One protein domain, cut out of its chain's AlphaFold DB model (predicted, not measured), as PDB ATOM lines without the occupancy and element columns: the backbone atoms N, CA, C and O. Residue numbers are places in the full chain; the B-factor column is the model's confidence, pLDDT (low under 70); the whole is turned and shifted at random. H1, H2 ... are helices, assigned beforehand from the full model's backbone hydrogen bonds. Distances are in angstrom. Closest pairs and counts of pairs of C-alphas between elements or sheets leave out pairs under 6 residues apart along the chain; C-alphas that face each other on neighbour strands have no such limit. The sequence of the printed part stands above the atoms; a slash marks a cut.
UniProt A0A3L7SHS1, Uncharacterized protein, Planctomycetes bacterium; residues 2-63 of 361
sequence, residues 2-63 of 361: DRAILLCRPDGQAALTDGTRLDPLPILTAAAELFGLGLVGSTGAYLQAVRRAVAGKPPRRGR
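This is residues 2 to 63 of the 361 residues of an uncharacterized protein of Planctomycetes bacterium (UniProt A0A3L7SHS1). Three helices are set as a triangle, with the two longer ones, H2 and H3, running opposite ways and the short H1 at the third corner. The long loop between H1 and H2, residues 7 to 24, runs out to one end of the domain at Asp 18, and a tail without a named element follows H3. The printed part has 62 residues with three named helices, in the order H1, H2, H3, and no named strand; the class is all helix, though under half of the residues, 28 of 62, are in named elements. It is compact, with a radius of gyration of the C-alphas of 11.5 A, and spans 32 by 27 by 18 A.

H1, residues 2 to 6, touches H3, residues 42 to 54, which meets it with residues 43 to 47 alone; the closest C-alphas are those of Asp 2 and Thr 43, 6.1 A apart. H1 and H2, residues 25 to 34, are close but not clearly touching; their closest C-alphas, those of Ile 5 and Leu 28, are 6.5 A apart. H2 and H3 form a helical hairpin but only just touch, with 3 pairs of C-alphas within 8 A, the closest being Thr 29 and Leu 47 at 7.5 A. They run opposite ways at a tilt of 37 degrees, only just steep. In H1, H2 and H3 every O i to N i+4 pair is within hydrogen-bond range.

H1 begins at C-alpha 2 (201.756, 252.331, 170.198). H2 is 14.1 A long. H3, the longest helix, measures 18.5 A and ends at C-alpha 54 (189.546, 238.520, 175.204).

The farthest C-alphas, those of Asp 18 and Gly 62, are 32.9 A apart. The link from H1 to H2 is long, and that from H2 to H3 is short. The printed part has no cut. Its mean pLDDT is 83.3; residues 18 to 19, 38 to 40 and 59 to 63 are under 70.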
ATOM      1  N   ASP A   2     202.243 252.178 168.812       78.12
ATOM      2  CA  ASP A   2     201.756 252.331 170.198       78.12
ATOM      3  C   ASP A   2     200.361 252.955 170.328       78.12
ATOM      4  O   ASP A   2     199.501 252.429 171.030       78.12
ATOM      5  N   ARG A   3     200.096 254.024 169.570       82.38
ATOM      6  CA  ARG A   3     198.776 254.675 169.537       82.38
ATOM      7  C   ARG A   3     197.670 253.749 169.015       82.38
ATOM      8  O   ARG A   3     196.562 253.772 169.531       82.38
ATOM      9  N   ALA A   4     197.977 252.901 168.032       87.38
ATOM     10  CA  ALA A   4     197.018 251.945 167.475       87.38
ATOM     11  C   ALA A   4     196.714 250.801 168.453       87.38
ATOM     12  O   ALA A   4     195.588 250.317 168.500       87.38
ATOM     13  N   ILE A   5     197.693 250.402 169.273       90.19
ATOM     14  CA  ILE A   5     197.484 249.421 170.343       90.19
ATOM     15  C   ILE A   5     196.458 249.942 171.356       90.19
ATOM     16  O   ILE A   5     195.535 249.212 171.702       90.19
ATOM     17  N   LEU A   6     196.571 251.203 171.780       90.12
ATOM     18  CA  LEU A   6     195.642 251.822 172.733       90.12
ATOM     19  C   LEU A   6     194.213 252.011 172.194       90.12
ATOM     20  O   LEU A   6     193.279 252.140 172.982       90.12
ATOM     21  N   LEU A   7     194.037 251.986 170.871       91.25
ATOM     22  CA  LEU A   7     192.728 251.995 170.212       91.25
ATOM     23  C   LEU A   7     192.045 250.621 170.195       91.25
ATOM     24  O   LEU A   7     190.864 250.531 169.868       91.25
ATOM     25  N   CYS A   8     192.757 249.548 170.546       92.31
ATOM     26  CA  CYS A   8     192.154 248.235 170.733       92.31
ATOM     27  C   CYS A   8     191.455 248.198 172.093       92.31
ATOM     28  O   CYS A   8     192.105 248.250 173.141       92.31
ATOM     29  N   ARG A   9     190.125 248.133 172.078       89.56
ATOM     30  CA  ARG A   9     189.284 248.069 173.270       89.56
ATOM     31  C   ARG A   9     189.461 246.731 174.000       89.56
ATOM     32  O   ARG A   9     189.967 245.759 173.438       89.56
ATOM     33  N   PRO A  10     189.003 246.628 175.256       86.31
ATOM     34  CA  PRO A  10     189.186 245.418 176.067       86.31
ATOM     35  C   PRO A  10     188.432 244.190 175.550       86.31
ATOM     36  O   PRO A  10     188.742 243.068 175.946       86.31
ATOM     37  N   ASP A  11     187.436 244.398 174.688       86.81
ATOM     38  CA  ASP A  11     186.716 243.349 173.962       86.81
ATOM     39  C   ASP A  11     187.443 242.890 172.682       86.81
ATOM     40  O   ASP A  11     186.933 242.030 171.963       86.81
ATOM     41  N   GLY A  12     188.633 243.437 172.412       88.31
ATOM     42  CA  GLY A  12     189.459 243.150 171.243       88.31
ATOM     43  C   GLY A  12     189.079 243.944 169.997       88.31
ATOM     44  O   GLY A  12     189.753 243.800 168.985       88.31
ATOM     45  N   GLN A  13     188.030 244.768 170.044       89.94
ATOM     46  CA  GLN A  13     187.582 245.544 168.889       89.94
ATOM     47  C   GLN A  13     188.317 246.879 168.782       89.94
ATOM     48  O   GLN A  13     188.725 247.458 169.787       89.94
ATOM     49  N   ALA A  14     188.446 247.415 167.571       90.69
ATOM     50  CA  ALA A  14     188.919 248.787 167.401       90.69
ATOM     51  C   ALA A  14     187.868 249.805 167.893       90.69
ATOM     52  O   ALA A  14     186.671 249.666 167.622       90.69
ATOM     53  N   ALA A  15     188.324 250.840 168.600       90.44
ATOM     54  CA  ALA A  15     187.541 252.048 168.837       90.44
ATOM     55  C   ALA A  15     187.291 252.800 167.516       90.44
ATOM     56  O   ALA A  15     188.055 252.639 166.563       90.44
ATOM     57  N   LEU A  16     186.245 253.635 167.483       87.50
ATOM     58  CA  LEU A  16     185.854 254.444 166.313       87.50
ATOM     59  C   LEU A  16     185.520 253.605 165.065       87.50
ATOM     60  O   LEU A  16     185.791 253.998 163.935       87.50
ATOM     61  N   THR A  17     184.933 252.428 165.271       78.12
ATOM     62  CA  THR A  17     184.394 251.591 164.193       78.12
ATOM     63  C   THR A  17     182.936 251.927 163.943       78.12
ATOM     64  O   THR A  17     182.170 251.878 164.881       78.12
ATOM     65  N   ASP A  18     182.513 252.173 162.708       63.44
ATOM     66  CA  ASP A  18     181.132 252.517 162.300       63.44
ATOM     67  C   ASP A  18     180.068 251.404 162.503       63.44
ATOM     68  O   ASP A  18     179.094 251.291 161.762       63.44
ATOM     69  N   GLY A  19     180.254 250.534 163.495       60.75
ATOM     70  CA  GLY A  19     179.521 249.284 163.665       60.75
ATOM     71  C   GLY A  19     180.170 248.105 162.938       60.75
ATOM     72  O   GLY A  19     179.837 246.954 163.240       60.75
ATOM     73  N   THR A  20     181.144 248.345 162.051       70.69
ATOM     74  CA  THR A  20     181.952 247.272 161.466       70.69
ATOM     75  C   THR A  20     182.856 246.662 162.529       70.69
ATOM     76  O   THR A  20     183.756 247.302 163.070       70.69
ATOM     77  N   ARG A  21     182.655 245.374 162.821       76.69
ATOM     78  CA  ARG A  21     183.502 244.653 163.771       76.69
ATOM     79  C   ARG A  21     184.894 244.439 163.177       76.69
ATOM     80  O   ARG A  21     185.122 243.474 162.452       76.69
ATOM     81  N   LEU A  22     185.829 245.314 163.530       84.81
ATOM     82  CA  LEU A  22     187.250 245.128 163.260       84.81
ATOM     83  C   LEU A  22     187.909 244.451 164.462       84.81
ATOM     84  O   LEU A  22     187.811 244.955 165.581       84.81
ATOM     85  N   ASP A  23     188.584 243.327 164.218       89.00
ATOM     86  CA  ASP A  23     189.417 242.617 165.195       89.00
ATOM     87  C   ASP A  23     190.902 242.909 164.911       89.00
ATOM     88  O   ASP A  23     191.571 242.144 164.208       89.00
ATOM     89  N   PRO A  24     191.435 244.055 165.377       92.38
ATOM     90  CA  PRO A  24     192.824 244.422 165.137       92.38
ATOM     91  C   PRO A  24     193.809 243.582 165.956       92.38
ATOM     92  O   PRO A  24     195.010 243.634 165.691       92.38
ATOM     93  N   LEU A  25     193.358 242.831 166.967       92.50
ATOM     94  CA  LEU A  25     194.238 242.235 167.968       92.50
ATOM     95  C   LEU A  25     195.291 241.266 167.388       92.50
ATOM     96  O   LEU A  25     196.453 241.373 167.800       92.50
ATOM     97  N   PRO A  26     194.972 240.361 166.435       92.69
ATOM     98  CA  PRO A  26     195.978 239.498 165.815       92.69
ATOM     99  C   PRO A  26     197.049 240.292 165.059       92.69
ATOM    100  O   PRO A  26     198.241 240.034 165.230       92.69
ATOM    101  N   ILE A  27     196.634 241.302 164.286       93.06
ATOM    102  CA  ILE A  27     197.537 242.161 163.505       93.06
ATOM    103  C   ILE A  27     198.424 242.979 164.445       93.06
ATOM    104  O   ILE A  27     199.638 243.042 164.255       93.06
ATOM    105  N   LEU A  28     197.836 243.566 165.491       92.69
ATOM    106  CA  LEU A  28     198.571 244.362 166.466       92.69
ATOM    107  C   LEU A  28     199.595 243.524 167.237       92.69
ATOM    108  O   LEU A  28     200.695 243.997 167.510       92.69
ATOM    109  N   THR A  29     199.250 242.274 167.553       90.81
ATOM    110  CA  THR A  29     200.160 241.328 168.211       90.81
ATOM    111  C   THR A  29     201.343 240.983 167.312       90.81
ATOM    112  O   THR A  29     202.485 241.136 167.740       90.81
ATOM    113  N   ALA A  30     201.082 240.594 166.062       91.50
ATOM    114  CA  ALA A  30     202.135 240.254 165.108       91.50
ATOM    115  C   ALA A  30     203.061 241.448 164.823       91.50
ATOM    116  O   ALA A  30     204.281 241.303 164.793       91.50
ATOM    117  N   ALA A  31     202.500 242.649 164.665       90.44
ATOM    118  CA  ALA A  31     203.295 243.854 164.466       90.44
ATOM    119  C   ALA A  31     204.122 244.210 165.714       90.44
ATOM    120  O   ALA A  31     205.287 244.571 165.576       90.44
ATOM    121  N   ALA A  32     203.581 244.069 166.929       89.12
ATOM    122  CA  ALA A  32     204.354 244.310 168.149       89.12
ATOM    123  C   ALA A  32     205.556 243.353 168.267       89.12
ATOM    124  O   ALA A  32     206.650 243.787 168.626       89.12
ATOM    125  N   GLU A  33     205.373 242.080 167.904       88.19
ATOM    126  CA  GLU A  33     206.450 241.087 167.833       88.19
ATOM    127  C   GLU A  33     207.495 241.461 166.769       88.19
ATOM    128  O   GLU A  33     208.690 241.472 167.066       88.19
ATOM    129  N   LEU A  34     207.057 241.849 165.565       89.12
ATOM    130  CA  LEU A  34     207.938 242.243 164.459       89.12
ATOM    131  C   LEU A  34     208.798 243.474 164.787       89.12
ATOM    132  O   LEU A  34     209.975 243.514 164.440       89.12
ATOM    133  N   PHE A  35     208.221 244.474 165.454       85.12
ATOM    134  CA  PHE A  35     208.920 245.709 165.818       85.12
ATOM    135  C   PHE A  35     209.713 245.601 167.126       85.12
ATOM    136  O   PHE A  35     210.265 246.600 167.584       85.12
ATOM    137  N   GLY A  36     209.759 244.423 167.760       78.75
ATOM    138  CA  GLY A  36     210.421 244.260 169.053       78.75
ATOM    139  C   GLY A  36     209.796 245.114 170.161       78.75
ATOM    140  O   GLY A  36     210.428 245.331 171.194       78.75
ATOM    141  N   LEU A  37     208.546 245.564 169.978       71.44
ATOM    142  CA  LEU A  37     207.718 246.228 170.992       71.44
ATOM    143  C   LEU A  37     207.205 245.175 171.979       71.44
ATOM    144  O   LEU A  37     206.000 245.010 172.174       71.44
ATOM    145  N   GLY A  38     208.136 244.388 172.522       60.91
ATOM    146  CA  GLY A  38     207.870 243.234 173.361       60.91
ATOM    147  C   GLY A  38     207.135 243.590 174.655       60.91
ATOM    148  O   GLY A  38     206.564 244.660 174.835       60.91
ATOM    149  N   LEU A  39     207.176 242.681 175.624       58.66
ATOM    150  CA  LEU A  39     206.493 242.806 176.922       58.66
ATOM    151  C   LEU A  39     206.972 243.979 177.808       58.66
ATOM    152  O   LEU A  39     206.554 244.073 178.962       58.66
ATOM    153  N   VAL A  40     207.878 244.823 177.318       64.69
ATOM    154  CA  VAL A  40     208.552 245.868 178.087       64.69
ATOM    155  C   VAL A  40     207.884 247.211 177.800       64.69
ATOM    156  O   VAL A  40     207.740 247.612 176.649       64.69
ATOM    157  N   GLY A  41     207.477 247.907 178.861       79.62
ATOM    158  CA  GLY A  41     206.789 249.194 178.774       79.62
ATOM    159  C   GLY A  41     205.262 249.085 178.773       79.62
ATOM    160  O   GLY A  41     204.670 248.017 178.592       79.62
ATOM    161  N   SER A  42     204.609 250.221 179.013       86.62
ATOM    162  CA  SER A  42     203.170 250.289 179.279       86.62
ATOM    163  C   SER A  42     202.313 249.812 178.100       86.62
ATOM    164  O   SER A  42     201.317 249.119 178.304       86.62
ATOM    165  N   THR A  43     202.737 250.090 176.864       86.62
ATOM    166  CA  THR A  43     202.053 249.659 175.632       86.62
ATOM    167  C   THR A  43     202.013 248.136 175.486       86.62
ATOM    168  O   THR A  43     200.947 247.560 175.266       86.62
ATOM    169  N   GLY A  44     203.159 247.462 175.639       87.19
ATOM    170  CA  GLY A  44     203.236 246.001 175.557       87.19
ATOM    171  C   GLY A  44     202.446 245.328 176.682       87.19
ATOM    172  O   GLY A  44     201.718 244.360 176.446       87.19
ATOM    173  N   ALA A  45     202.518 245.884 177.897       87.19
ATOM    174  CA  ALA A  45     201.727 245.424 179.035       87.19
ATOM    175  C   ALA A  45     200.215 245.546 178.778       87.19
ATOM    176  O   ALA A  45     199.471 244.597 179.046       87.19
ATOM    177  N   TYR A  46     199.768 246.668 178.204       89.88
ATOM    178  CA  TYR A  46     198.376 246.868 177.812       89.88
ATOM    179  C   TYR A  46     197.924 245.845 176.764       89.88
ATOM    180  O   TYR A  46     196.926 245.156 176.974       89.88
ATOM    181  N   LEU A  47     198.689 245.666 175.681       91.00
ATOM    182  CA  LEU A  47     198.361 244.705 174.621       91.00
ATOM    183  C   LEU A  47     198.173 243.284 175.176       91.00
ATOM    184  O   LEU A  47     197.221 242.583 174.826       91.00
ATOM    185  N   GLN A  48     199.037 242.858 176.097       89.38
ATOM    186  CA  GLN A  48     198.895 241.562 176.765       89.38
ATOM    187  C   GLN A  48     197.668 241.484 177.663       89.38
ATOM    188  O   GLN A  48     197.012 240.441 177.737       89.38
ATOM    189  N   ALA A  49     197.351 242.568 178.364       90.56
ATOM    190  CA  ALA A  49     196.160 242.626 179.185       90.56
ATOM    191  C   ALA A  49     194.889 242.507 178.321       90.56
ATOM    192  O   ALA A  49     194.001 241.737 178.689       90.56
ATOM    193  N   VAL A  50     194.842 243.141 177.141       91.94
ATOM    194  CA  VAL A  50     193.744 242.969 176.168       91.94
ATOM    195  C   VAL A  50     193.653 241.515 175.693       91.94
ATOM    196  O   VAL A  50     192.585 240.912 175.785       91.94
ATOM    197  N   ARG A  51     194.772 240.885 175.294       92.25
ATOM    198  CA  ARG A  51     194.798 239.451 174.911       92.25
ATOM    199  C   ARG A  51     194.220 238.545 175.996       92.25
ATOM    200  O   ARG A  51     193.496 237.594 175.707       92.25
ATOM    201  N   ARG A  52     194.547 238.823 177.259       92.00
ATOM    202  CA  ARG A  52     194.019 238.072 178.405       92.00
ATOM    203  C   ARG A  52     192.524 238.302 178.597       92.00
ATOM    204  O   ARG A  52     191.819 237.324 178.827       92.00
ATOM    205  N   ALA A  53     192.066 239.549 178.495       90.94
ATOM    206  CA  ALA A  53     190.660 239.908 178.639       90.94
ATOM    207  C   ALA A  53     189.791 239.212 177.579       90.94
ATOM    208  O   ALA A  53     188.804 238.569 177.938       90.94
ATOM    209  N   VAL A  54     190.214 239.235 176.309       91.44
ATOM    210  CA  VAL A  54     189.546 238.520 175.204       91.44
ATOM    211  C   VAL A  54     189.522 237.006 175.446       91.44
ATOM    212  O   VAL A  54     188.513 236.353 175.205       91.44
ATOM    213  N   ALA A  55     190.595 236.443 176.010       92.50
ATOM    214  CA  ALA A  55     190.658 235.034 176.402       92.50
ATOM    215  C   ALA A  55     189.885 234.695 177.699       92.50
ATOM    216  O   ALA A  55     190.041 233.592 178.227       92.50
ATOM    217  N   GLY A  56     189.115 235.633 178.268       89.38
ATOM    218  CA  GLY A  56     188.342 235.435 179.501       89.38
ATOM    219  C   GLY A  56     189.190 235.276 180.768       89.38
ATOM    220  O   GLY A  56     188.686 234.843 181.805       89.38
ATOM    221  N   LYS A  57     190.487 235.600 180.711       87.44
ATOM    222  CA  LYS A  57     191.404 235.481 181.851       87.44
ATOM    223  C   LYS A  57     191.298 236.722 182.740       87.44
ATOM    224  O   LYS A  57     191.204 237.834 182.220       87.44
ATOM    225  N   PRO A  58     191.384 236.570 184.074       76.00
ATOM    226  CA  PRO A  58     191.314 237.711 184.973       76.00
ATOM    227  C   PRO A  58     192.475 238.687 184.713       76.00
ATOM    228  O   PRO A  58     193.597 238.246 184.387       76.00
ATOM    229  N   PRO A  59     192.225 240.002 184.873       69.69
ATOM    230  CA  PRO A  59     193.273 241.006 184.793       69.69
ATOM    231  C   PRO A  59     194.295 240.771 185.907       69.69
ATOM    232  O   PRO A  59     193.960 240.308 187.002       69.69
ATOM    233  N   ARG A  60     195.567 241.081 185.636       68.38
ATOM    234  CA  ARG A  60     196.565 241.155 186.707       68.38
ATOM    235  C   ARG A  60     196.245 242.389 187.548       68.38
ATOM    236  O   ARG A  60     196.075 243.470 186.999       68.38
ATOM    237  N   ARG A  61     196.118 242.208 188.864       53.91
ATOM    238  CA  ARG A  61     195.861 243.310 189.798       53.91
ATOM    239  C   ARG A  61     197.113 244.177 189.911       53.91
ATOM    240  O   ARG A  61     198.190 243.655 190.179       53.91
ATOM    241  N   GLY A  62     196.937 245.477 189.718       56.22
ATOM    242  CA  GLY A  62     197.968 246.499 189.861       56.22
ATOM    243  C   GLY A  62     197.611 247.693 188.989       56.22
ATOM    244  O   GLY A  62     197.457 247.532 187.781       56.22
ATOM    245  N   ARG A  63     197.446 248.874 189.594       57.12
ATOM    246  CA  ARG A  63     197.369 250.122 188.833       57.12
ATOM    247  C   ARG A  63     198.810 250.483 188.480       57.12
ATOM    248  O   ARG A  63     199.590 250.677 189.412       57.12
TER     249      ARG A  63